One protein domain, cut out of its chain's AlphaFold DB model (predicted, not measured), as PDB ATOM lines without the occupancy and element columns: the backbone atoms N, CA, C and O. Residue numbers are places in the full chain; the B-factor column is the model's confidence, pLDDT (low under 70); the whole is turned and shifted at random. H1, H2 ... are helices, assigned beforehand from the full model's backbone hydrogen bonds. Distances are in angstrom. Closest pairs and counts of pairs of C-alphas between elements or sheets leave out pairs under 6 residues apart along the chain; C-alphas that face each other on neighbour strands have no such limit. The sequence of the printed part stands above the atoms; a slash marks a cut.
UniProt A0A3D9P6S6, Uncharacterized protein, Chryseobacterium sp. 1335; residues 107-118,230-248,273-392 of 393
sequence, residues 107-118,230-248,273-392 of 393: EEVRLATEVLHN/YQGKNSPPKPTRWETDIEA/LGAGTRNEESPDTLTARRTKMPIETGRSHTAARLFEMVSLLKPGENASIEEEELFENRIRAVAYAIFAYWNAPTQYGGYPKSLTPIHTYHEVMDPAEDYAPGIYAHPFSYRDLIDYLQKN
ATOM      1  N   GLU A 107      -7.431  14.620 -36.353       92.44
ATOM      2  CA  GLU A 107      -7.663  13.285 -36.887       92.44
ATOM      3  C   GLU A 107      -6.359  12.487 -37.041       92.44
ATOM      4  O   GLU A 107      -6.334  11.311 -36.679       92.44
ATOM      5  N   GLU A 108      -5.247  13.114 -37.459       91.81
ATOM      6  CA  GLU A 108      -3.935  12.445 -37.455       91.81
ATOM      7  C   GLU A 108      -3.542  11.984 -36.052       91.81
ATOM      8  O   GLU A 108      -3.082  10.859 -35.880       91.81
ATOM      9  N   VAL A 109      -3.753  12.822 -35.033       90.12
ATOM     10  CA  VAL A 109      -3.452  12.473 -33.637       90.12
ATOM     11  C   VAL A 109      -4.307  11.292 -33.165       90.12
ATOM     12  O   VAL A 109      -3.784  10.372 -32.527       90.12
ATOM     13  N   ARG A 110      -5.607  11.289 -33.491       94.06
ATOM     14  CA  ARG A 110      -6.530  10.195 -33.150       94.06
ATOM     15  C   ARG A 110      -6.093   8.882 -33.802       94.06
ATOM     16  O   ARG A 110      -5.869   7.898 -33.100       94.06
ATOM     17  N   LEU A 111      -5.916   8.885 -35.123       95.25
ATOM     18  CA  LEU A 111      -5.534   7.703 -35.898       95.25
ATOM     19  C   LEU A 111      -4.153   7.173 -35.506       95.25
ATOM     20  O   LEU A 111      -3.968   5.966 -35.372       95.25
ATOM     21  N   ALA A 112      -3.188   8.061 -35.264       93.94
ATOM     22  CA  ALA A 112      -1.873   7.691 -34.755       93.94
ATOM     23  C   ALA A 112      -1.972   6.952 -33.414       93.94
ATOM     24  O   ALA A 112      -1.316   5.931 -33.212       93.94
ATOM     25  N   THR A 113      -2.824   7.438 -32.511       92.56
ATOM     26  CA  THR A 113      -3.046   6.797 -31.211       92.56
ATOM     27  C   THR A 113      -3.660   5.405 -31.375       92.56
ATOM     28  O   THR A 113      -3.239   4.478 -30.687       92.56
ATOM     29  N   GLU A 114      -4.595   5.217 -32.307       95.31
ATOM     30  CA  GLU A 114      -5.179   3.898 -32.602       95.31
ATOM     31  C   GLU A 114      -4.148   2.923 -33.173       95.31
ATOM     32  O   GLU A 114      -4.067   1.782 -32.722       95.31
ATOM     33  N   VAL A 115      -3.298   3.381 -34.095       96.31
ATOM     34  CA  VAL A 115      -2.217   2.558 -34.651       96.31
ATOM     35  C   VAL A 115      -1.260   2.070 -33.566       96.31
ATOM     36  O   VAL A 115      -0.902   0.894 -33.577       96.31
ATOM     37  N   LEU A 116      -0.862   2.928 -32.614       91.06
ATOM     38  CA  LEU A 116       0.058   2.529 -31.537       91.06
ATOM     39  C   LEU A 116      -0.479   1.380 -30.672       91.06
ATOM     40  O   LEU A 116       0.314   0.627 -30.106       91.06
ATOM     41  N   HIS A 117      -1.802   1.227 -30.598       91.19
ATOM     42  CA  HIS A 117      -2.471   0.187 -29.816       91.19
ATOM     43  C   HIS A 117      -3.013  -0.966 -30.674       91.19
ATOM     44  O   HIS A 117      -3.627  -1.887 -30.137       91.19
ATOM     45  N   ASN A 118      -2.789  -0.958 -31.993       95.06
ATOM     46  CA  ASN A 118      -3.294  -2.005 -32.872       95.06
ATOM     47  C   ASN A 118      -2.436  -3.284 -32.764       95.06
ATOM     48  O   ASN A 118      -1.221  -3.284 -33.007       95.06
ATOM     49  N   TYR A 230      18.489   7.780 -52.554       39.62
ATOM     50  CA  TYR A 230      17.603   8.015 -53.705       39.62
ATOM     51  C   TYR A 230      18.332   8.257 -55.058       39.62
ATOM     52  O   TYR A 230      17.795   8.889 -55.964       39.62
ATOM     53  N   GLN A 231      19.595   7.834 -55.190       36.31
ATOM     54  CA  GLN A 231      20.512   8.300 -56.249       36.31
ATOM     55  C   GLN A 231      21.473   7.203 -56.736       36.31
ATOM     56  O   GLN A 231      22.407   7.479 -57.484       36.31
ATOM     57  N   GLY A 232      21.275   5.950 -56.320       34.72
ATOM     58  CA  GLY A 232      22.038   4.821 -56.847       34.72
ATOM     59  C   GLY A 232      21.405   4.265 -58.117       34.72
ATOM     60  O   GLY A 232      20.190   4.289 -58.264       34.72
ATOM     61  N   LYS A 233      22.210   3.660 -58.998       35.28
ATOM     62  CA  LYS A 233      21.714   2.891 -60.159       35.28
ATOM     63  C   LYS A 233      20.732   1.768 -59.763       35.28
ATOM     64  O   LYS A 233      19.946   1.335 -60.593       35.28
ATOM     65  N   ASN A 234      20.783   1.335 -58.501       39.00
ATOM     66  CA  ASN A 234      19.956   0.276 -57.924       39.00
ATOM     67  C   ASN A 234      18.841   0.811 -57.002       39.00
ATOM     68  O   ASN A 234      18.214   0.027 -56.294       39.00
ATOM     69  N   SER A 235      18.623   2.131 -56.939       38.03
ATOM     70  CA  SER A 235      17.464   2.687 -56.234       38.03
ATOM     71  C   SER A 235      16.170   2.264 -56.948       38.03
ATOM     72  O   SER A 235      16.189   2.120 -58.175       38.03
ATOM     73  N   PRO A 236      15.050   2.068 -56.222       39.84
ATOM     74  CA  PRO A 236      13.762   1.794 -56.851       39.84
ATOM     75  C   PRO A 236      13.426   2.858 -57.913       39.84
ATOM     76  O   PRO A 236      13.775   4.032 -57.727       39.84
ATOM     77  N   PRO A 237      12.785   2.473 -59.032       41.31
ATOM     78  CA  PRO A 237      12.325   3.428 -60.033       41.31
ATOM     79  C   PRO A 237      11.317   4.414 -59.426       41.31
ATOM     80  O   PRO A 237      10.672   4.129 -58.418       41.31
ATOM     81  N   LYS A 238      11.181   5.591 -60.049       41.22
ATOM     82  CA  LYS A 238      10.185   6.592 -59.641       41.22
ATOM     83  C   LYS A 238       8.770   5.989 -59.682       41.22
ATOM     84  O   LYS A 238       8.478   5.242 -60.614       41.22
ATOM     85  N   PRO A 239       7.877   6.351 -58.748       39.41
ATOM     86  CA  PRO A 239       6.492   5.895 -58.779       39.41
ATOM     87  C   PRO A 239       5.749   6.352 -60.046       39.41
ATOM     88  O   PRO A 239       5.784   7.521 -60.432       39.41
ATOM     89  N   THR A 240       5.017   5.417 -60.652       37.53
ATOM     90  CA  THR A 240       4.366   5.513 -61.972       37.53
ATOM     91  C   THR A 240       3.253   6.566 -62.055       37.53
ATOM     92  O   THR A 240       3.030   7.153 -63.115       37.53
ATOM     93  N   ARG A 241       2.569   6.876 -60.939       41.16
ATOM     94  CA  ARG A 241       1.469   7.869 -60.919       41.16
ATOM     95  C   ARG A 241       1.937   9.304 -61.185       41.16
ATOM     96  O   ARG A 241       1.148  10.173 -61.535       41.16
ATOM     97  N   TRP A 242       3.232   9.553 -61.027       38.03
ATOM     98  CA  TRP A 242       3.816  10.861 -61.283       38.03
ATOM     99  C   TRP A 242       4.009  11.111 -62.772       38.03
ATOM    100  O   TRP A 242       3.942  12.253 -63.183       38.03
ATOM    101  N   GLU A 243       4.180  10.079 -63.598       35.28
ATOM    102  CA  GLU A 243       4.294  10.247 -65.053       35.28
ATOM    103  C   GLU A 243       2.930  10.461 -65.721       35.28
ATOM    104  O   GLU A 243       2.846  11.137 -66.744       35.28
ATOM    105  N   THR A 244       1.855   9.960 -65.108       31.91
ATOM    106  CA  THR A 244       0.488  10.014 -65.650       31.91
ATOM    107  C   THR A 244      -0.299  11.265 -65.246       31.91
ATOM    108  O   THR A 244      -1.162  11.686 -66.009       31.91
ATOM    109  N   ASP A 245       0.057  11.944 -64.149       32.66
ATOM    110  CA  ASP A 245      -0.472  13.285 -63.816       32.66
ATOM    111  C   ASP A 245       0.418  14.442 -64.324       32.66
ATOM    112  O   ASP A 245       0.023  15.612 -64.281       32.66
ATOM    113  N   ILE A 246       1.615  14.150 -64.854       35.50
ATOM    114  CA  ILE A 246       2.515  15.165 -65.429       35.50
ATOM    115  C   ILE A 246       1.936  15.791 -66.710       35.50
ATOM    116  O   ILE A 246       2.245  16.947 -66.997       35.50
ATOM    117  N   GLU A 247       1.030  15.140 -67.448       30.61
ATOM    118  CA  GLU A 247       0.328  15.820 -68.552       30.61
ATOM    119  C   GLU A 247      -0.584  16.963 -68.072       30.61
ATOM    120  O   GLU A 247      -0.745  17.946 -68.793       30.61
ATOM    121  N   ALA A 248      -1.063  16.933 -66.823       32.66
ATOM    122  CA  ALA A 248      -1.803  18.046 -66.223       32.66
ATOM    123  C   ALA A 248      -0.901  19.090 -65.526       32.66
ATOM    124  O   ALA A 248      -1.372  20.179 -65.193       32.66
ATOM    125  N   LEU A 273      13.959  23.282 -49.415       37.38
ATOM    126  CA  LEU A 273      14.986  24.308 -49.666       37.38
ATOM    127  C   LEU A 273      16.149  24.242 -48.643       37.38
ATOM    128  O   LEU A 273      17.125  24.985 -48.750       37.38
ATOM    129  N   GLY A 274      16.047  23.367 -47.630       42.62
ATOM    130  CA  GLY A 274      17.027  23.147 -46.556       42.62
ATOM    131  C   GLY A 274      16.494  22.215 -45.453       42.62
ATOM    132  O   GLY A 274      15.364  21.736 -45.537       42.62
ATOM    133  N   ALA A 275      17.280  21.961 -44.396       40.66
ATOM    134  CA  ALA A 275      16.857  21.121 -43.265       40.66
ATOM    135  C   ALA A 275      15.589  21.689 -42.592       40.66
ATOM    136  O   ALA A 275      15.647  22.710 -41.906       40.66
ATOM    137  N   GLY A 276      14.442  21.044 -42.826       46.47
ATOM    138  CA  GLY A 276      13.141  21.436 -42.275       46.47
ATOM    139  C   GLY A 276      12.465  22.637 -42.950       46.47
ATOM    140  O   GLY A 276      11.538  23.193 -42.376       46.47
ATOM    141  N   THR A 277      12.921  23.079 -44.131       48.31
ATOM    142  CA  THR A 277      12.255  24.153 -44.897       48.31
ATOM    143  C   THR A 277      11.559  23.560 -46.112       48.31
ATOM    144  O   THR A 277      12.245  23.163 -47.048       48.31
ATOM    145  N   ARG A 278      10.223  23.508 -46.083       63.75
ATOM    146  CA  ARG A 278       9.360  22.968 -47.144       63.75
ATOM    147  C   ARG A 278       9.500  23.747 -48.458       63.75
ATOM    148  O   ARG A 278       9.604  24.973 -48.436       63.75
ATOM    149  N   ASN A 279       9.476  23.043 -49.587       65.50
ATOM    150  CA  ASN A 279       9.327  23.640 -50.906       65.50
ATOM    151  C   ASN A 279       7.839  23.868 -51.191       65.50
ATOM    152  O   ASN A 279       7.100  22.934 -51.505       65.50
ATOM    153  N   GLU A 280       7.428  25.128 -51.112       68.00
ATOM    154  CA  GLU A 280       6.052  25.560 -51.360       68.00
ATOM    155  C   GLU A 280       5.574  25.345 -52.800       68.00
ATOM    156  O   GLU A 280       4.370  25.322 -53.043       68.00
ATOM    157  N   GLU A 281       6.499  25.158 -53.741       66.31
ATOM    158  CA  GLU A 281       6.202  24.939 -55.160       66.31
ATOM    159  C   GLU A 281       6.136  23.449 -55.526       66.31
ATOM    160  O   GLU A 281       5.790  23.106 -56.655       66.31
ATOM    161  N   SER A 282       6.440  22.548 -54.584       64.50
ATOM    162  CA  SER A 282       6.370  21.106 -54.836       64.50
ATOM    163  C   SER A 282       4.920  20.641 -55.056       64.50
ATOM    164  O   SER A 282       4.018  21.100 -54.343       64.50
ATOM    165  N   PRO A 283       4.666  19.689 -55.976       67.69
ATOM    166  CA  PRO A 283       3.315  19.179 -56.219       67.69
ATOM    167  C   PRO A 283       2.650  18.581 -54.969       67.69
ATOM    168  O   PRO A 283       1.444  18.752 -54.784       67.69
ATOM    169  N   ASP A 284       3.433  17.952 -54.086       67.62
ATOM    170  CA  ASP A 284       2.965  17.440 -52.791       67.62
ATOM    171  C   ASP A 284       2.404  18.565 -51.918       67.62
ATOM    172  O   ASP A 284       1.282  18.485 -51.415       67.62
ATOM    173  N   THR A 285       3.157  19.661 -51.787       72.62
ATOM    174  CA  THR A 285       2.741  20.806 -50.970       72.62
ATOM    175  C   THR A 285       1.529  21.504 -51.571       72.62
ATOM    176  O   THR A 285       0.596  21.851 -50.845       72.62
ATOM    177  N   LEU A 286       1.492  21.671 -52.893       73.19
ATOM    178  CA  LEU A 286       0.341  22.254 -53.583       73.19
ATOM    179  C   LEU A 286      -0.920  21.399 -53.401       73.19
ATOM    180  O   LEU A 286      -1.995  21.934 -53.116       73.19
ATOM    181  N   THR A 287      -0.788  20.076 -53.507       73.31
ATOM    182  CA  THR A 287      -1.915  19.153 -53.348       73.31
ATOM    183  C   THR A 287      -2.416  19.143 -51.912       73.31
ATOM    184  O   THR A 287      -3.609  19.360 -51.709       73.31
ATOM    185  N   ALA A 288      -1.523  19.015 -50.925       77.88
ATOM    186  CA  ALA A 288      -1.871  19.110 -49.508       77.88
ATOM    187  C   ALA A 288      -2.596  20.428 -49.192       77.88
ATOM    188  O   ALA A 288      -3.630  20.435 -48.524       77.88
ATOM    189  N   ARG A 289      -2.126  21.555 -49.752       77.00
ATOM    190  CA  ARG A 289      -2.770  22.867 -49.584       77.00
ATOM    191  C   ARG A 289      -4.182  22.933 -50.158       77.00
ATOM    192  O   ARG A 289      -5.060  23.578 -49.568       77.00
ATOM    193  N   ARG A 290      -4.393  22.295 -51.310       77.62
ATOM    194  CA  ARG A 290      -5.693  22.207 -51.983       77.62
ATOM    195  C   ARG A 290      -6.665  21.331 -51.195       77.62
ATOM    196  O   ARG A 290      -7.817  21.716 -51.036       77.62
ATOM    197  N   THR A 291      -6.195  20.204 -50.666       78.75
ATOM    198  CA  THR A 291      -7.008  19.230 -49.918       78.75
ATOM    199  C   THR A 291      -7.093  19.516 -48.417       78.75
ATOM    200  O   THR A 291      -7.822  18.832 -47.707       78.75
ATOM    201  N   LYS A 292      -6.401  20.556 -47.932       84.31
ATOM    202  CA  LYS A 292      -6.335  20.942 -46.510       84.31
ATOM    203  C   LYS A 292      -5.759  19.830 -45.626       84.31
ATOM    204  O   LYS A 292      -6.208  19.645 -44.496       84.31
ATOM    205  N   MET A 293      -4.770  19.103 -46.136       83.56
ATOM    206  CA  MET A 293      -4.091  18.031 -45.406       83.56
ATOM    207  C   MET A 293      -2.823  18.533 -44.700       83.56
ATOM    208  O   MET A 293      -2.112  19.382 -45.248       83.56
ATOM    209  N   PRO A 294      -2.502  18.035 -43.495       85.25
ATOM    210  CA  PRO A 294      -1.266  18.396 -42.807       85.25
ATOM    211  C   PRO A 294      -0.034  18.087 -43.667       85.25
ATOM    212  O   PRO A 294       0.041  17.048 -44.316       85.25
ATOM    213  N   ILE A 295       0.924  19.017 -43.687       79.12
ATOM    214  CA  ILE A 295       2.247  18.827 -44.290       79.12
ATOM    215  C   ILE A 295       3.224  19.795 -43.628       79.12
ATOM    216  O   ILE A 295       2.912  20.979 -43.485       79.12
ATOM    217  N   GLU A 296       4.414  19.336 -43.252       73.62
ATOM    218  CA  GLU A 296       5.386  20.156 -42.520       73.62
ATOM    219  C   GLU A 296       6.676  20.375 -43.309       73.62
ATOM    220  O   GLU A 296       7.106  21.510 -43.513       73.62
ATOM    221  N   THR A 297       7.300  19.299 -43.778       66.06
ATOM    222  CA  THR A 297       8.645  19.301 -44.364       66.06
ATOM    223  C   THR A 297       8.760  18.575 -45.702       66.06
ATOM    224  O   THR A 297       9.868  18.537 -46.240       66.06
ATOM    225  N   GLY A 298       7.667  18.012 -46.221       69.75
ATOM    226  CA  GLY A 298       7.679  17.155 -47.406       69.75
ATOM    227  C   GLY A 298       8.128  15.726 -47.083       69.75
ATOM    228  O   GLY A 298       8.343  15.375 -45.920       69.75
ATOM    229  N   ARG A 299       8.258  14.896 -48.124       72.81
ATOM    230  CA  ARG A 299       8.535  13.451 -48.029       72.81
ATOM    231  C   ARG A 299       9.638  13.127 -47.011       72.81
ATOM    232  O   ARG A 299      10.741  13.681 -47.049       72.81
ATOM    233  N   SER A 300       9.344  12.221 -46.080       74.75
ATOM    234  CA  SER A 300      10.230  11.917 -44.959       74.75
ATOM    235  C   SER A 300      11.398  11.028 -45.380       74.75
ATOM    236  O   SER A 300      11.255   9.835 -45.644       74.75
ATOM    237  N   HIS A 301      12.602  11.597 -45.339       70.00
ATOM    238  CA  HIS A 301      13.845  10.845 -45.520       70.00
ATOM    239  C   HIS A 301      14.070   9.795 -44.418       70.00
ATOM    240  O   HIS A 301      14.671   8.751 -44.660       70.00
ATOM    241  N   THR A 302      13.597  10.056 -43.197       72.31
ATOM    242  CA  THR A 302      13.650   9.073 -42.106       72.31
ATOM    243  C   THR A 302      12.774   7.868 -42.438       72.31
ATOM    244  O   THR A 302      13.220   6.735 -42.273       72.31
ATOM    245  N   ALA A 303      11.562   8.105 -42.954       78.81
ATOM    246  CA  ALA A 303      10.661   7.031 -43.356       78.81
ATOM    247  C   ALA A 303      11.248   6.208 -44.506       78.81
ATOM    248  O   ALA A 303      11.351   4.989 -44.404       78.81
ATOM    249  N   ALA A 304      11.745   6.885 -45.540       70.94
ATOM    250  CA  ALA A 304      12.429   6.255 -46.660       70.94
ATOM    251  C   ALA A 304      13.538   5.290 -46.229       70.94
ATOM    252  O   ALA A 304      13.577   4.143 -46.660       70.94
ATOM    253  N   ARG A 305      14.407   5.736 -45.315       71.06
ATOM    254  CA  ARG A 305      15.508   4.926 -44.781       71.06
ATOM    255  C   ARG A 305      15.031   3.670 -44.058       71.06
ATOM    256  O   ARG A 305      15.747   2.672 -44.062       71.06
ATOM    257  N   LEU A 306      13.865   3.708 -43.420       78.62
ATOM    258  CA  LEU A 306      13.272   2.518 -42.818       78.62
ATOM    259  C   LEU A 306      12.721   1.576 -43.894       78.62
ATOM    260  O   LEU A 306      12.991   0.379 -43.823       78.62
ATOM    261  N   PHE A 307      12.048   2.091 -44.925       80.00
ATOM    262  CA  PHE A 307      11.566   1.270 -46.042       80.00
ATOM    263  C   PHE A 307      12.696   0.620 -46.856       80.00
ATOM    264  O   PHE A 307      12.551  -0.530 -47.270       80.00
ATOM    265  N   GLU A 308      13.855   1.274 -47.003       71.25
ATOM    266  CA  GLU A 308      15.067   0.654 -47.573       71.25
ATOM    267  C   GLU A 308      15.431  -0.643 -46.837       71.25
ATOM    268  O   GLU A 308      15.776  -1.649 -47.450       71.25
ATOM    269  N   MET A 309      15.339  -0.629 -45.506       73.62
ATOM    270  CA  MET A 309      15.665  -1.788 -44.685       73.62
ATOM    271  C   MET A 309      14.603  -2.887 -44.809       73.62
ATOM    272  O   MET A 309      14.955  -4.062 -44.876       73.62
ATOM    273  N   VAL A 310      13.317  -2.527 -44.894       83.06
ATOM    274  CA  VAL A 310      12.236  -3.494 -45.176       83.06
ATOM    275  C   VAL A 310      12.427  -4.143 -46.548       83.06
ATOM    276  O   VAL A 310      12.195  -5.338 -46.703       83.06
ATOM    277  N   SER A 311      12.934  -3.387 -47.522       79.69
ATOM    278  CA  SER A 311      13.174  -3.850 -48.894       79.69
ATOM    279  C   SER A 311      14.243  -4.934 -49.013       79.69
ATOM    280  O   SER A 311      14.299  -5.618 -50.030       79.69
ATOM    281  N   LEU A 312      15.038  -5.175 -47.964       71.62
ATOM    282  CA  LEU A 312      15.907  -6.354 -47.881       71.62
ATOM    283  C   LEU A 312      15.120  -7.673 -47.915       71.62
ATOM    284  O   LEU A 312      15.684  -8.723 -48.222       71.62
ATOM    285  N   LEU A 313      13.834  -7.616 -47.571       80.56
ATOM    286  CA  LEU A 313      12.897  -8.733 -47.584       80.56
ATOM    287  C   LEU A 313      11.967  -8.703 -48.801       80.56
ATOM    288  O   LEU A 313      10.998  -9.458 -48.827       80.56
ATOM    289  N   LYS A 314      12.227  -7.827 -49.783       82.31
ATOM    290  CA  LYS A 314      11.453  -7.792 -51.023       82.31
ATOM    291  C   LYS A 314      11.571  -9.150 -51.727       82.31
ATOM    292  O   LYS A 314      12.695  -9.646 -51.869       82.31
ATOM    293  N   PRO A 315      10.451  -9.758 -52.140       83.31
ATOM    294  CA  PRO A 315      10.496 -11.046 -52.802       83.31
ATOM    295  C   PRO A 315      11.048 -10.893 -54.234       83.31
ATOM    296  O   PRO A 315      11.162  -9.784 -54.765       83.31
ATOM    297  N   GLY A 316      11.502 -12.002 -54.825       78.56
ATOM    298  CA  GLY A 316      12.113 -12.007 -56.160       78.56
ATOM    299  C   GLY A 316      11.090 -11.862 -57.293       78.56
ATOM    300  O   GLY A 316       9.895 -11.872 -57.057       78.56
ATOM    301  N   GLU A 317      11.549 -11.795 -58.545       80.69
ATOM    302  CA  GLU A 317      10.668 -11.617 -59.722       80.69
ATOM    303  C   GLU A 317       9.648 -12.753 -59.941       80.69
ATOM    304  O   GLU A 317       8.664 -12.557 -60.641       80.69
ATOM    305  N   ASN A 318       9.874 -13.931 -59.347       88.88
ATOM    306  CA  ASN A 318       8.986 -15.098 -59.439       88.88
ATOM    307  C   ASN A 318       8.288 -15.401 -58.100       88.88
ATOM    308  O   ASN A 318       8.038 -16.567 -57.790       88.88
ATOM    309  N   ALA A 319       8.070 -14.374 -57.278       89.19
ATOM    310  CA  ALA A 319       7.374 -14.479 -56.003       89.19
ATOM    311  C   ALA A 319       5.947 -15.008 -56.171       89.19
ATOM    312  O   ALA A 319       5.297 -14.761 -57.189       89.19
ATOM    313  N   SER A 320       5.442 -15.711 -55.158       94.50
ATOM    314  CA  SER A 320       4.010 -15.990 -55.094       94.50
ATOM    315  C   SER A 320       3.229 -14.726 -54.720       94.50
ATOM    316  O   SER A 320       3.774 -13.791 -54.130       94.50
ATOM    317  N   ILE A 321       1.928 -14.713 -55.020       93.44
ATOM    318  CA  ILE A 321       1.032 -13.604 -54.651       93.44
ATOM    319  C   ILE A 321       1.075 -13.374 -53.135       93.44
ATOM    320  O   ILE A 321       1.135 -12.240 -52.677       93.44
ATOM    321  N   GLU A 322       1.122 -14.446 -52.345       94.88
ATOM    322  CA  GLU A 322       1.177 -14.363 -50.886       94.88
ATOM    323  C   GLU A 322       2.476 -13.713 -50.380       94.88
ATOM    324  O   GLU A 322       2.465 -13.008 -49.369       94.88
ATOM    325  N   GLU A 323       3.602 -13.935 -51.064       92.81
ATOM    326  CA  GLU A 323       4.883 -13.305 -50.723       92.81
ATOM    327  C   GLU A 323       4.877 -11.804 -51.043       92.81
ATOM    328  O   GLU A 323       5.382 -11.002 -50.249       92.81
ATOM    329  N   GLU A 324       4.277 -11.417 -52.170       91.25
ATOM    330  CA  GLU A 324       4.083 -10.013 -52.545       91.25
ATOM    331  C   GLU A 324       3.135  -9.303 -51.571       91.25
ATOM    332  O   GLU A 324       3.503  -8.277 -50.992       91.25
ATOM    333  N   GLU A 325       1.971  -9.892 -51.284       92.38
ATOM    334  CA  GLU A 325       0.998  -9.360 -50.323       92.38
ATOM    335  C   GLU A 325       1.600  -9.216 -48.919       92.38
ATOM    336  O   GLU A 325       1.370  -8.216 -48.228       92.38
ATOM    337  N   LEU A 326       2.415 -10.182 -48.482       94.06
ATOM    338  CA  LEU A 326       3.122 -10.107 -47.207       94.06
ATOM    339  C   LEU A 326       4.107  -8.932 -47.178       94.06
ATOM    340  O   LEU A 326       4.193  -8.228 -46.165       94.06
ATOM    341  N   PHE A 327       4.857  -8.716 -48.260       91.25
ATOM    342  CA  PHE A 327       5.787  -7.597 -48.369       91.25
ATOM    343  C   PHE A 327       5.055  -6.250 -48.349       91.25
ATOM    344  O   PHE A 327       5.410  -5.375 -47.555       91.25
ATOM    345  N   GLU A 328       3.992  -6.100 -49.137       91.75
ATOM    346  CA  GLU A 328       3.162  -4.894 -49.136       91.75
ATOM    347  C   GLU A 328       2.560  -4.623 -47.758       91.75
ATOM    348  O   GLU A 328       2.605  -3.497 -47.257       91.75
ATOM    349  N   ASN A 329       2.051  -5.659 -47.087       93.94
ATOM    350  CA  ASN A 329       1.484  -5.516 -45.754       93.94
ATOM    351  C   ASN A 329       2.536  -5.069 -44.724       93.94
ATOM    352  O   ASN A 329       2.247  -4.255 -43.847       93.94
ATOM    353  N   ARG A 330       3.786  -5.533 -44.856       94.81
ATOM    354  CA  ARG A 330       4.913  -5.079 -44.021       94.81
ATOM    355  C   ARG A 330       5.255  -3.616 -44.273       94.81
ATOM    356  O   ARG A 330       5.420  -2.876 -43.304       94.81
ATOM    357  N   ILE A 331       5.332  -3.184 -45.534       93.12
ATOM    358  CA  ILE A 331       5.566  -1.768 -45.863       93.12
ATOM    359  C   ILE A 331       4.432  -0.911 -45.284       93.12
ATOM    360  O   ILE A 331       4.709   0.102 -44.642       93.12
ATOM    361  N   ARG A 332       3.172  -1.349 -45.411       94.06
ATOM    362  CA  ARG A 332       1.997  -0.618 -44.917       94.06
ATOM    363  C   ARG A 332       2.014  -0.503 -43.395       94.06
ATOM    364  O   ARG A 332       1.861   0.593 -42.861       94.06
ATOM    365  N   ALA A 333       2.275  -1.607 -42.696       95.31
ATOM    366  CA  ALA A 333       2.390  -1.622 -41.241       95.31
ATOM    367  C   ALA A 333       3.519  -0.706 -40.746       95.31
ATOM    368  O   ALA A 333       3.319   0.039 -39.789       95.31
ATOM    369  N   VAL A 334       4.682  -0.705 -41.412       94.88
ATOM    370  CA  VAL A 334       5.790   0.207 -41.081       94.88
ATOM    371  C   VAL A 334       5.420   1.659 -41.354       94.88
ATOM    372  O   VAL A 334       5.706   2.513 -40.520       94.88
ATOM    373  N   ALA A 335       4.757   1.951 -42.472       93.56
ATOM    374  CA  ALA A 335       4.330   3.304 -42.799       93.56
ATOM    375  C   ALA A 335       3.359   3.848 -41.742       93.56
ATOM    376  O   ALA A 335       3.584   4.919 -41.178       93.56
ATOM    377  N   TYR A 336       2.340   3.069 -41.379       95.56
ATOM    378  CA  TYR A 336       1.402   3.441 -40.321       95.56
ATOM    379  C   TYR A 336       2.091   3.587 -38.970       95.56
ATOM    380  O   TYR A 336       1.827   4.544 -38.250       95.56
ATOM    381  N   ALA A 337       3.019   2.694 -38.643       94.69
ATOM    382  CA  ALA A 337       3.763   2.742 -37.394       94.69
ATOM    383  C   ALA A 337       4.691   3.958 -37.287       94.69
ATOM    384  O   ALA A 337       4.755   4.574 -36.227       94.69
ATOM    385  N   ILE A 338       5.375   4.345 -38.368       92.00
ATOM    386  CA  ILE A 338       6.169   5.578 -38.413       92.00
ATOM    387  C   ILE A 338       5.236   6.773 -38.233       92.00
ATOM    388  O   ILE A 338       5.453   7.573 -37.327       92.00
ATOM    389  N   PHE A 339       4.174   6.873 -39.036       92.38
ATOM    390  CA  PHE A 339       3.162   7.921 -38.893       92.38
ATOM    391  C   PHE A 339       2.674   8.039 -37.439       92.38
ATOM    392  O   PHE A 339       2.667   9.129 -36.865       92.38
ATOM    393  N   ALA A 340       2.344   6.911 -36.813       91.94
ATOM    394  CA  ALA A 340       1.849   6.855 -35.450       91.94
ATOM    395  C   ALA A 340       2.888   7.294 -34.418       91.94
ATOM    396  O   ALA A 340       2.594   8.124 -33.559       91.94
ATOM    397  N   TYR A 341       4.119   6.795 -34.550       87.81
ATOM    398  CA  TYR A 341       5.241   7.165 -33.696       87.81
ATOM    399  C   TYR A 341       5.469   8.679 -33.687       87.81
ATOM    400  O   TYR A 341       5.770   9.237 -32.642       87.81
ATOM    401  N   TRP A 342       5.275   9.372 -34.810       83.19
ATOM    402  CA  TRP A 342       5.499  10.819 -34.900       83.19
ATOM    403  C   TRP A 342       4.313  11.691 -34.487       83.19
ATOM    404  O   TRP A 342       4.516  12.817 -34.026       83.19
ATOM    405  N   ASN A 343       3.084  11.207 -34.671       85.75
ATOM    406  CA  ASN A 343       1.886  12.030 -34.493       85.75
ATOM    407  C   ASN A 343       1.140  11.762 -33.189       85.75
ATOM    408  O   ASN A 343       0.453  12.666 -32.698       85.75
ATOM    409  N   ALA A 344       1.303  10.581 -32.592       85.06
ATOM    410  CA  ALA A 344       0.690  10.278 -31.311       85.06
ATOM    411  C   ALA A 344       1.306  11.133 -30.184       85.06
ATOM    412  O   ALA A 344       2.480  11.510 -30.247       85.06
ATOM    413  N   PRO A 345       0.541  11.459 -29.132       81.31
ATOM    414  CA  PRO A 345       1.085  12.095 -27.938       81.31
ATOM    415  C   PRO A 345       2.073  11.179 -27.199       81.31
ATOM    416  O   PRO A 345       1.898   9.958 -27.159       81.31
ATOM    417  N   THR A 346       3.076  11.768 -26.543       74.69
ATOM    418  CA  THR A 346       4.132  11.031 -25.822       74.69
ATOM    419  C   THR A 346       3.575  10.086 -24.756       74.69
ATOM    420  O   THR A 346       4.077   8.976 -24.592       74.69
ATOM    421  N   GLN A 347       2.488  10.472 -24.076       76.12
ATOM    422  CA  GLN A 347       1.821   9.641 -23.061       76.12
ATOM    423  C   GLN A 347       1.261   8.315 -23.606       76.12
ATOM    424  O   GLN A 347       1.056   7.379 -22.840       76.12
ATOM    425  N   TYR A 348       1.040   8.225 -24.920       77.56
ATOM    426  CA  TYR A 348       0.596   7.012 -25.608       77.56
ATOM    427  C   TYR A 348       1.752   6.273 -26.298       77.56
ATOM    428  O   TYR A 348       1.517   5.321 -27.032       77.56
ATOM    429  N   GLY A 349       2.999   6.701 -26.077       73.62
ATOM    430  CA  GLY A 349       4.191   6.134 -26.708       73.62
ATOM    431  C   GLY A 349       4.636   6.856 -27.981       73.62
ATOM    432  O   GLY A 349       5.518   6.351 -28.673       73.62
ATOM    433  N   GLY A 350       4.050   8.008 -28.313       76.75
ATOM    434  CA  GLY A 350       4.538   8.851 -29.404       76.75
ATOM    435  C   GLY A 350       5.900   9.489 -29.110       76.75
ATOM    436  O   GLY A 350       6.362   9.552 -27.969       76.75
ATOM    437  N   TYR A 351       6.558   9.978 -30.152       72.00
ATOM    438  CA  TYR A 351       7.824  10.685 -30.059       72.00
ATOM    439  C   TYR A 351       7.609  12.099 -29.502       72.00
ATOM    440  O   TYR A 351       6.664  12.779 -29.916       72.00
ATOM    441  N   PRO A 352       8.495  12.602 -28.621       64.94
ATOM    442  CA  PRO A 352       8.376  13.962 -28.115       64.94
ATOM    443  C   PRO A 352       8.457  14.993 -29.249       64.94
ATOM    444  O   PRO A 352       9.520  15.252 -29.826       64.94
ATOM    445  N   LYS A 353       7.319  15.631 -29.548       60.69
ATOM    446  CA  LYS A 353       7.186  16.640 -30.614       60.69
ATOM    447  C   LYS A 353       8.090  17.858 -30.388       60.69
ATOM    448  O   LYS A 353       8.450  18.553 -31.336       60.69
ATOM    449  N   SER A 354       8.546  18.061 -29.153       53.25
ATOM    450  CA  SER A 354       9.520  19.067 -28.728       53.25
ATOM    451  C   SER A 354      10.971  18.783 -29.150       53.25
ATOM    452  O   SER A 354      11.867  19.566 -28.817       53.25
ATOM    453  N   LEU A 355      11.251  17.754 -29.964       51.81
ATOM    454  CA  LEU A 355      12.616  17.423 -30.404       51.81
ATOM    455  C   LEU A 355      12.867  17.625 -31.906       51.81
ATOM    456  O   LEU A 355      13.839  18.310 -32.246       51.81
ATOM    457  N   THR A 356      11.985  17.181 -32.805       56.12
ATOM    458  CA  THR A 356      12.177  17.283 -34.271       56.12
ATOM    459  C   THR A 356      10.860  17.547 -35.024       56.12
ATOM    460  O   THR A 356       9.793  17.507 -34.416       56.12
ATOM    461  N   PRO A 357      10.904  17.880 -36.335       58.88
ATOM    462  CA  PRO A 357       9.732  17.848 -37.215       58.88
ATOM    463  C   PRO A 357       8.943  16.546 -37.119       58.88
ATOM    464  O   PRO A 357       9.559  15.481 -37.095       58.88
ATOM    465  N   ILE A 358       7.612  16.650 -37.074       71.56
ATOM    466  CA  ILE A 358       6.708  15.502 -37.214       71.56
ATOM    467  C   ILE A 358       6.715  14.996 -38.663       71.56
ATOM    468  O   ILE A 358       7.126  15.706 -39.585       71.56
ATOM    469  N   HIS A 359       6.284  13.753 -38.857       79.50
ATOM    470  CA  HIS A 359       6.052  13.168 -40.173       79.50
ATOM    471  C   HIS A 359       4.560  12.914 -40.325       79.50
ATOM    472  O   HIS A 359       4.048  11.943 -39.774       79.50
ATOM    473  N   THR A 360       3.873  13.813 -41.020       85.69
ATOM    474  CA  THR A 360       2.435  13.693 -41.318       85.69
ATOM    475  C   THR A 360       2.155  12.436 -42.144       85.69
ATOM    476  O   THR A 360       3.076  11.831 -42.703       85.69
ATOM    477  N   TYR A 361       0.892  12.020 -42.223       88.00
ATOM    478  CA  TYR A 361       0.502  10.767 -42.872       88.00
ATOM    479  C   TYR A 361       1.057  10.657 -44.302       88.00
ATOM    480  O   TYR A 361       1.727   9.679 -44.629       88.00
ATOM    481  N   HIS A 362       0.900  11.694 -45.129       82.50
ATOM    482  CA  HIS A 362       1.407  11.688 -46.510       82.50
ATOM    483  C   HIS A 362       2.929  11.725 -46.591       82.50
ATOM    484  O   HIS A 362       3.519  11.013 -47.395       82.50
ATOM    485  N   GLU A 363       3.593  12.446 -45.688       82.31
ATOM    486  CA  GLU A 363       5.057  12.482 -45.659       82.31
ATOM    487  C   GLU A 363       5.684  11.109 -45.380       82.31
ATOM    488  O   GLU A 363       6.871  10.924 -45.654       82.31
ATOM    489  N   VAL A 364       4.906  10.155 -44.857       87.56
ATOM    490  CA  VAL A 364       5.312   8.763 -44.637       87.56
ATOM    491  C   VAL A 364       4.764   7.818 -45.706       87.56
ATOM    492  O   VAL A 364       5.497   6.949 -46.170       87.56
ATOM    493  N   MET A 365       3.507   7.978 -46.117       86.00
ATOM    494  CA  MET A 365       2.897   7.106 -47.124       86.00
ATOM    495  C   MET A 365       3.494   7.330 -48.516       86.00
ATOM    496  O   MET A 365       3.762   6.363 -49.219       86.00
ATOM    497  N   ASP A 366       3.788   8.572 -48.901       77.75
ATOM    498  CA  ASP A 366       4.379   8.886 -50.207       77.75
ATOM    499  C   ASP A 366       5.730   8.193 -50.437       77.75
ATOM    500  O   ASP A 366       5.909   7.603 -51.499       77.75
ATOM    501  N   PRO A 367       6.688   8.192 -49.487       75.81
ATOM    502  CA  PRO A 367       7.883   7.371 -49.639       75.81
ATOM    503  C   PRO A 367       7.618   5.864 -49.534       75.81
ATOM    504  O   PRO A 367       8.434   5.113 -50.048       75.81
ATOM    505  N   ALA A 368       6.532   5.397 -48.907       83.38
ATOM    506  CA  ALA A 368       6.195   3.967 -48.867       83.38
ATOM    507  C   ALA A 368       5.814   3.428 -50.259       83.38
ATOM    508  O   ALA A 368       6.229   2.334 -50.641       83.38
ATOM    509  N   GLU A 369       5.089   4.240 -51.032       77.19
ATOM    510  CA  GLU A 369       4.684   3.964 -52.418       77.19
ATOM    511  C   GLU A 369       5.880   3.708 -53.355       77.19
ATOM    512  O   GLU A 369       5.767   2.939 -54.305       77.19
ATOM    513  N   ASP A 370       7.052   4.296 -53.076       72.06
ATOM    514  CA  ASP A 370       8.277   4.043 -53.858       72.06
ATOM    515  C   ASP A 370       8.739   2.577 -53.770       72.06
ATOM    516  O   ASP A 370       9.439   2.080 -54.654       72.06
ATOM    517  N   TYR A 371       8.394   1.892 -52.677       74.88
ATOM    518  CA  TYR A 371       8.837   0.528 -52.391       74.88
ATOM    519  C   TYR A 371       7.760  -0.512 -52.689       74.88
ATOM    520  O   TYR A 371       8.094  -1.636 -53.067       74.88
ATOM    521  N   ALA A 372       6.496  -0.121 -52.558       79.62
ATOM    522  CA  ALA A 372       5.325  -0.915 -52.893       79.62
ATOM    523  C   ALA A 372       4.325  -0.023 -53.652       79.62
ATOM    524  O   ALA A 372       3.535   0.678 -53.024       79.62
ATOM    525  N   PRO A 373       4.390   0.012 -54.992       78.81
ATOM    526  CA  PRO A 373       3.449   0.786 -55.795       78.81
ATOM    527  C   PRO A 373       2.004   0.318 -55.578       78.81
ATOM    528  O   PRO A 373       1.734  -0.878 -55.588       78.81
ATOM    529  N   GLY A 374       1.071   1.253 -55.418       74.19
ATOM    530  CA  GLY A 374      -0.337   0.979 -55.138       74.19
ATOM    531  C   GLY A 374      -0.640   0.654 -53.675       74.19
ATOM    532  O   GLY A 374      -1.738   0.180 -53.379       74.19
ATOM    533  N   ILE A 375       0.285   0.908 -52.738       74.94
ATOM    534  CA  ILE A 375       0.114   0.481 -51.341       74.94
ATOM    535  C   ILE A 375      -1.040   1.193 -50.631       74.94
ATOM    536  O   ILE A 375      -1.606   0.648 -49.671       74.94
ATOM    537  N   TYR A 376      -1.406   2.384 -51.104       73.19
ATOM    538  CA  TYR A 376      -2.568   3.131 -50.641       73.19
ATOM    539  C   TYR A 376      -3.333   3.732 -51.836       73.19
ATOM    540  O   TYR A 376      -2.753   4.334 -52.739       73.19
ATOM    541  N   ALA A 377      -4.653   3.539 -51.863       72.56
ATOM    542  CA  ALA A 377      -5.505   3.870 -53.007       72.56
ATOM    543  C   ALA A 377      -6.029   5.317 -52.979       72.56
ATOM    544  O   ALA A 377      -6.436   5.856 -54.008       72.56
ATOM    545  N   HIS A 378      -6.031   5.954 -51.809       70.00
ATOM    546  CA  HIS A 378      -6.639   7.257 -51.571       70.00
ATOM    547  C   HIS A 378      -5.591   8.259 -51.047       70.00
ATOM    548  O   HIS A 378      -5.540   8.530 -49.844       70.00
ATOM    549  N   PRO A 379      -4.754   8.852 -51.923       70.75
ATOM    550  CA  PRO A 379      -3.854   9.936 -51.534       70.75
ATOM    551  C   PRO A 379      -4.605  11.121 -50.940       70.75
ATOM    552  O   PRO A 379      -5.729  11.428 -51.331       70.75
ATOM    553  N   PHE A 380      -3.945  11.835 -50.030       71.44
ATOM    554  CA  PHE A 380      -4.505  13.011 -49.357       71.44
ATOM    555  C   PHE A 380      -5.836  12.742 -48.629       71.44
ATOM    556  O   PHE A 380      -6.697  13.615 -48.543       71.44
ATOM    557  N   SER A 381      -5.984  11.521 -48.104       79.56
ATOM    558  CA  SER A 381      -7.127  10.991 -47.362       79.56
ATOM    559  C   SER A 381      -6.637   9.973 -46.323       79.56
ATOM    560  O   SER A 381      -5.590   9.359 -46.502       79.56
ATOM    561  N   TYR A 382      -7.410   9.764 -45.253       87.19
ATOM    562  CA  TYR A 382      -7.128   8.743 -44.233       87.19
ATOM    563  C   TYR A 382      -7.874   7.421 -44.458       87.19
ATOM    564  O   TYR A 382      -7.811   6.528 -43.614       87.19
ATOM    565  N   ARG A 383      -8.604   7.287 -45.572       85.31
ATOM    566  CA  ARG A 383      -9.494   6.146 -45.826       85.31
ATOM    567  C   ARG A 383      -8.770   4.805 -45.766       85.31
ATOM    568  O   ARG A 383      -9.254   3.904 -45.098       85.31
ATOM    569  N   ASP A 384      -7.598   4.693 -46.386       86.12
ATOM    570  CA  ASP A 384      -6.852   3.430 -46.399       86.12
ATOM    571  C   ASP A 384      -6.387   3.016 -44.996       86.12
ATOM    572  O   ASP A 384      -6.358   1.827 -44.674       86.12
ATOM    573  N   LEU A 385      -6.048   3.985 -44.139       91.94
ATOM    574  CA  LEU A 385      -5.700   3.717 -42.745       91.94
ATOM    575  C   LEU A 385      -6.934   3.321 -41.929       91.94
ATOM    576  O   LEU A 385      -6.877   2.349 -41.181       91.94
ATOM    577  N   ILE A 386      -8.048   4.035 -42.091       92.31
ATOM    578  CA  ILE A 386      -9.310   3.721 -41.410       92.31
ATOM    579  C   ILE A 386      -9.782   2.314 -41.790       92.31
ATOM    580  O   ILE A 386     -10.037   1.501 -40.906       92.31
ATOM    581  N   ASP A 387      -9.828   2.004 -43.086       90.06
ATOM    582  CA  ASP A 387     -10.242   0.697 -43.595       90.06
ATOM    583  C   ASP A 387      -9.296  -0.406 -43.096       90.06
ATOM    584  O   ASP A 387      -9.739  -1.498 -42.733       90.06
ATOM    585  N   TYR A 388      -7.988  -0.129 -43.033       91.38
ATOM    586  CA  TYR A 388      -7.013  -1.067 -42.482       91.38
ATOM    587  C   TYR A 388      -7.243  -1.327 -40.991       91.38
ATOM    588  O   TYR A 388      -7.258  -2.484 -40.577       91.38
ATOM    589  N   LEU A 389      -7.437  -0.282 -40.183       92.19
ATOM    590  CA  LEU A 389      -7.701  -0.423 -38.749       92.19
ATOM    591  C   LEU A 389      -9.020  -1.159 -38.499       92.19
ATOM    592  O   LEU A 389      -9.069  -2.030 -37.643       92.19
ATOM    593  N   GLN A 390     -10.067  -0.882 -39.280       90.94
ATOM    594  CA  GLN A 390     -11.364  -1.556 -39.156       90.94
ATOM    595  C   GLN A 390     -11.314  -3.042 -39.517       90.94
ATOM    596  O   GLN A 390     -12.001  -3.840 -38.890       90.94
ATOM    597  N   LYS A 391     -10.513  -3.428 -40.517       88.25
ATOM    598  CA  LYS A 391     -10.340  -4.839 -40.903       88.25
ATOM    599  C   LYS A 391      -9.507  -5.646 -39.904       88.25
ATOM    600  O   LYS A 391      -9.580  -6.869 -39.925       88.25
ATOM    601  N   ASN A 392      -8.686  -4.976 -39.096       78.38
ATOM    602  CA  ASN A 392      -7.648  -5.588 -38.258       78.38
ATOM    603  C   ASN A 392      -7.770  -5.221 -36.764       78.38
ATOM    604  O   ASN A 392      -6.781  -5.343 -36.029       78.38
TER     605      ASN A 392
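AT A GLANCE: This is residues 107 to 118, 230 to 248 and 273 to 392 of the 393 residues of an uncharacterized protein of Chryseobacterium sp. 1335 (UniProt A0A3D9P6S6). The long helix H5 is the spine of a body of helices: H4 and H6 pack on it and on each other, the three centres making a triangle, while H1 crosses the last part of H5 and H7 packs on H1. H2 and H3 sit away from these helices, touching no helix, and residues 243 to 248 of H2 stick out. The printed part has 151 residues with seven named helices, H1 to H7 in order, and no named strand; its class is all helix. It is compact, with a radius of gyration of the C-alphas of 15.6 A and spans of 45 by 38 by 26 A.

HOW THE PARTS SIT: H1, residues 107 to 116, touches the hub H5, residues 321 to 343, which meets it with residues 336 to 343 alone; the closest C-alphas, of Ala 112 and Ala 340, are 3.9 A apart, at a steep tilt of 61 degrees, opposite ways. H2, residues 241 to 248, is apart from H3, residues 283 to 291, and neither of the two touches another helix. H4, residues 301 to 313, forms a helical hairpin with H5, at a shallow tilt of 25 degrees, with the C-alphas of Phe 307 and Ile 331 closest at 6.7 A. H5 and H6, residues 361 to 369, form another, also at 25 degrees; the C-alphas of Phe 339 and Tyr 361 are closest at 5.6 A. H4 touches H6 with residues 303 to 307 alone, the C-alphas of Ala 304 and Pro 367 being closest at 5.5 A. H7, residues 383 to 391, touches H1, with the C-alphas of Val 115 and Leu 389 closest at 7.5 A, and the tilt of 36 degrees is only just steep. H5 and H7 are close but not clearly touching. Every O i to N i+4 pair is within hydrogen-bond range in H1, H3, H5 and H7, against 2 of 4 in H2, 6 of 9 in H4 and 4 of 5 in H6.

IN THESE COORDINATES: H1 begins at C-alpha 107, (-7.663, 13.285, -36.887), and is 14.3 A long from first to last C-alpha. H4 measures 19.7 A and H5 32.6 A, from C-alpha 321 at (1.032, -13.604, -54.651). H2, H3, H6 and H7 measure 11.9, 12.1, 12.4 and 12.1 A, and H7 ends at C-alpha 391, (-10.340, -4.839, -40.903).

THE WHOLE: The C-alphas of Asn 318 and Ser 354 are the two farthest apart, 45.9 A. Residues 119 to 229 and 249 to 272 are not printed; the gaps between C-alphas are 31.2 A and 24.4 A. The links H5 to H6 and H6 to H7 are long. The mean pLDDT of the printed part is 74.4, and residues 230 to 248, 273 to 284, 297 to 298 and 352 to 357 are under 70.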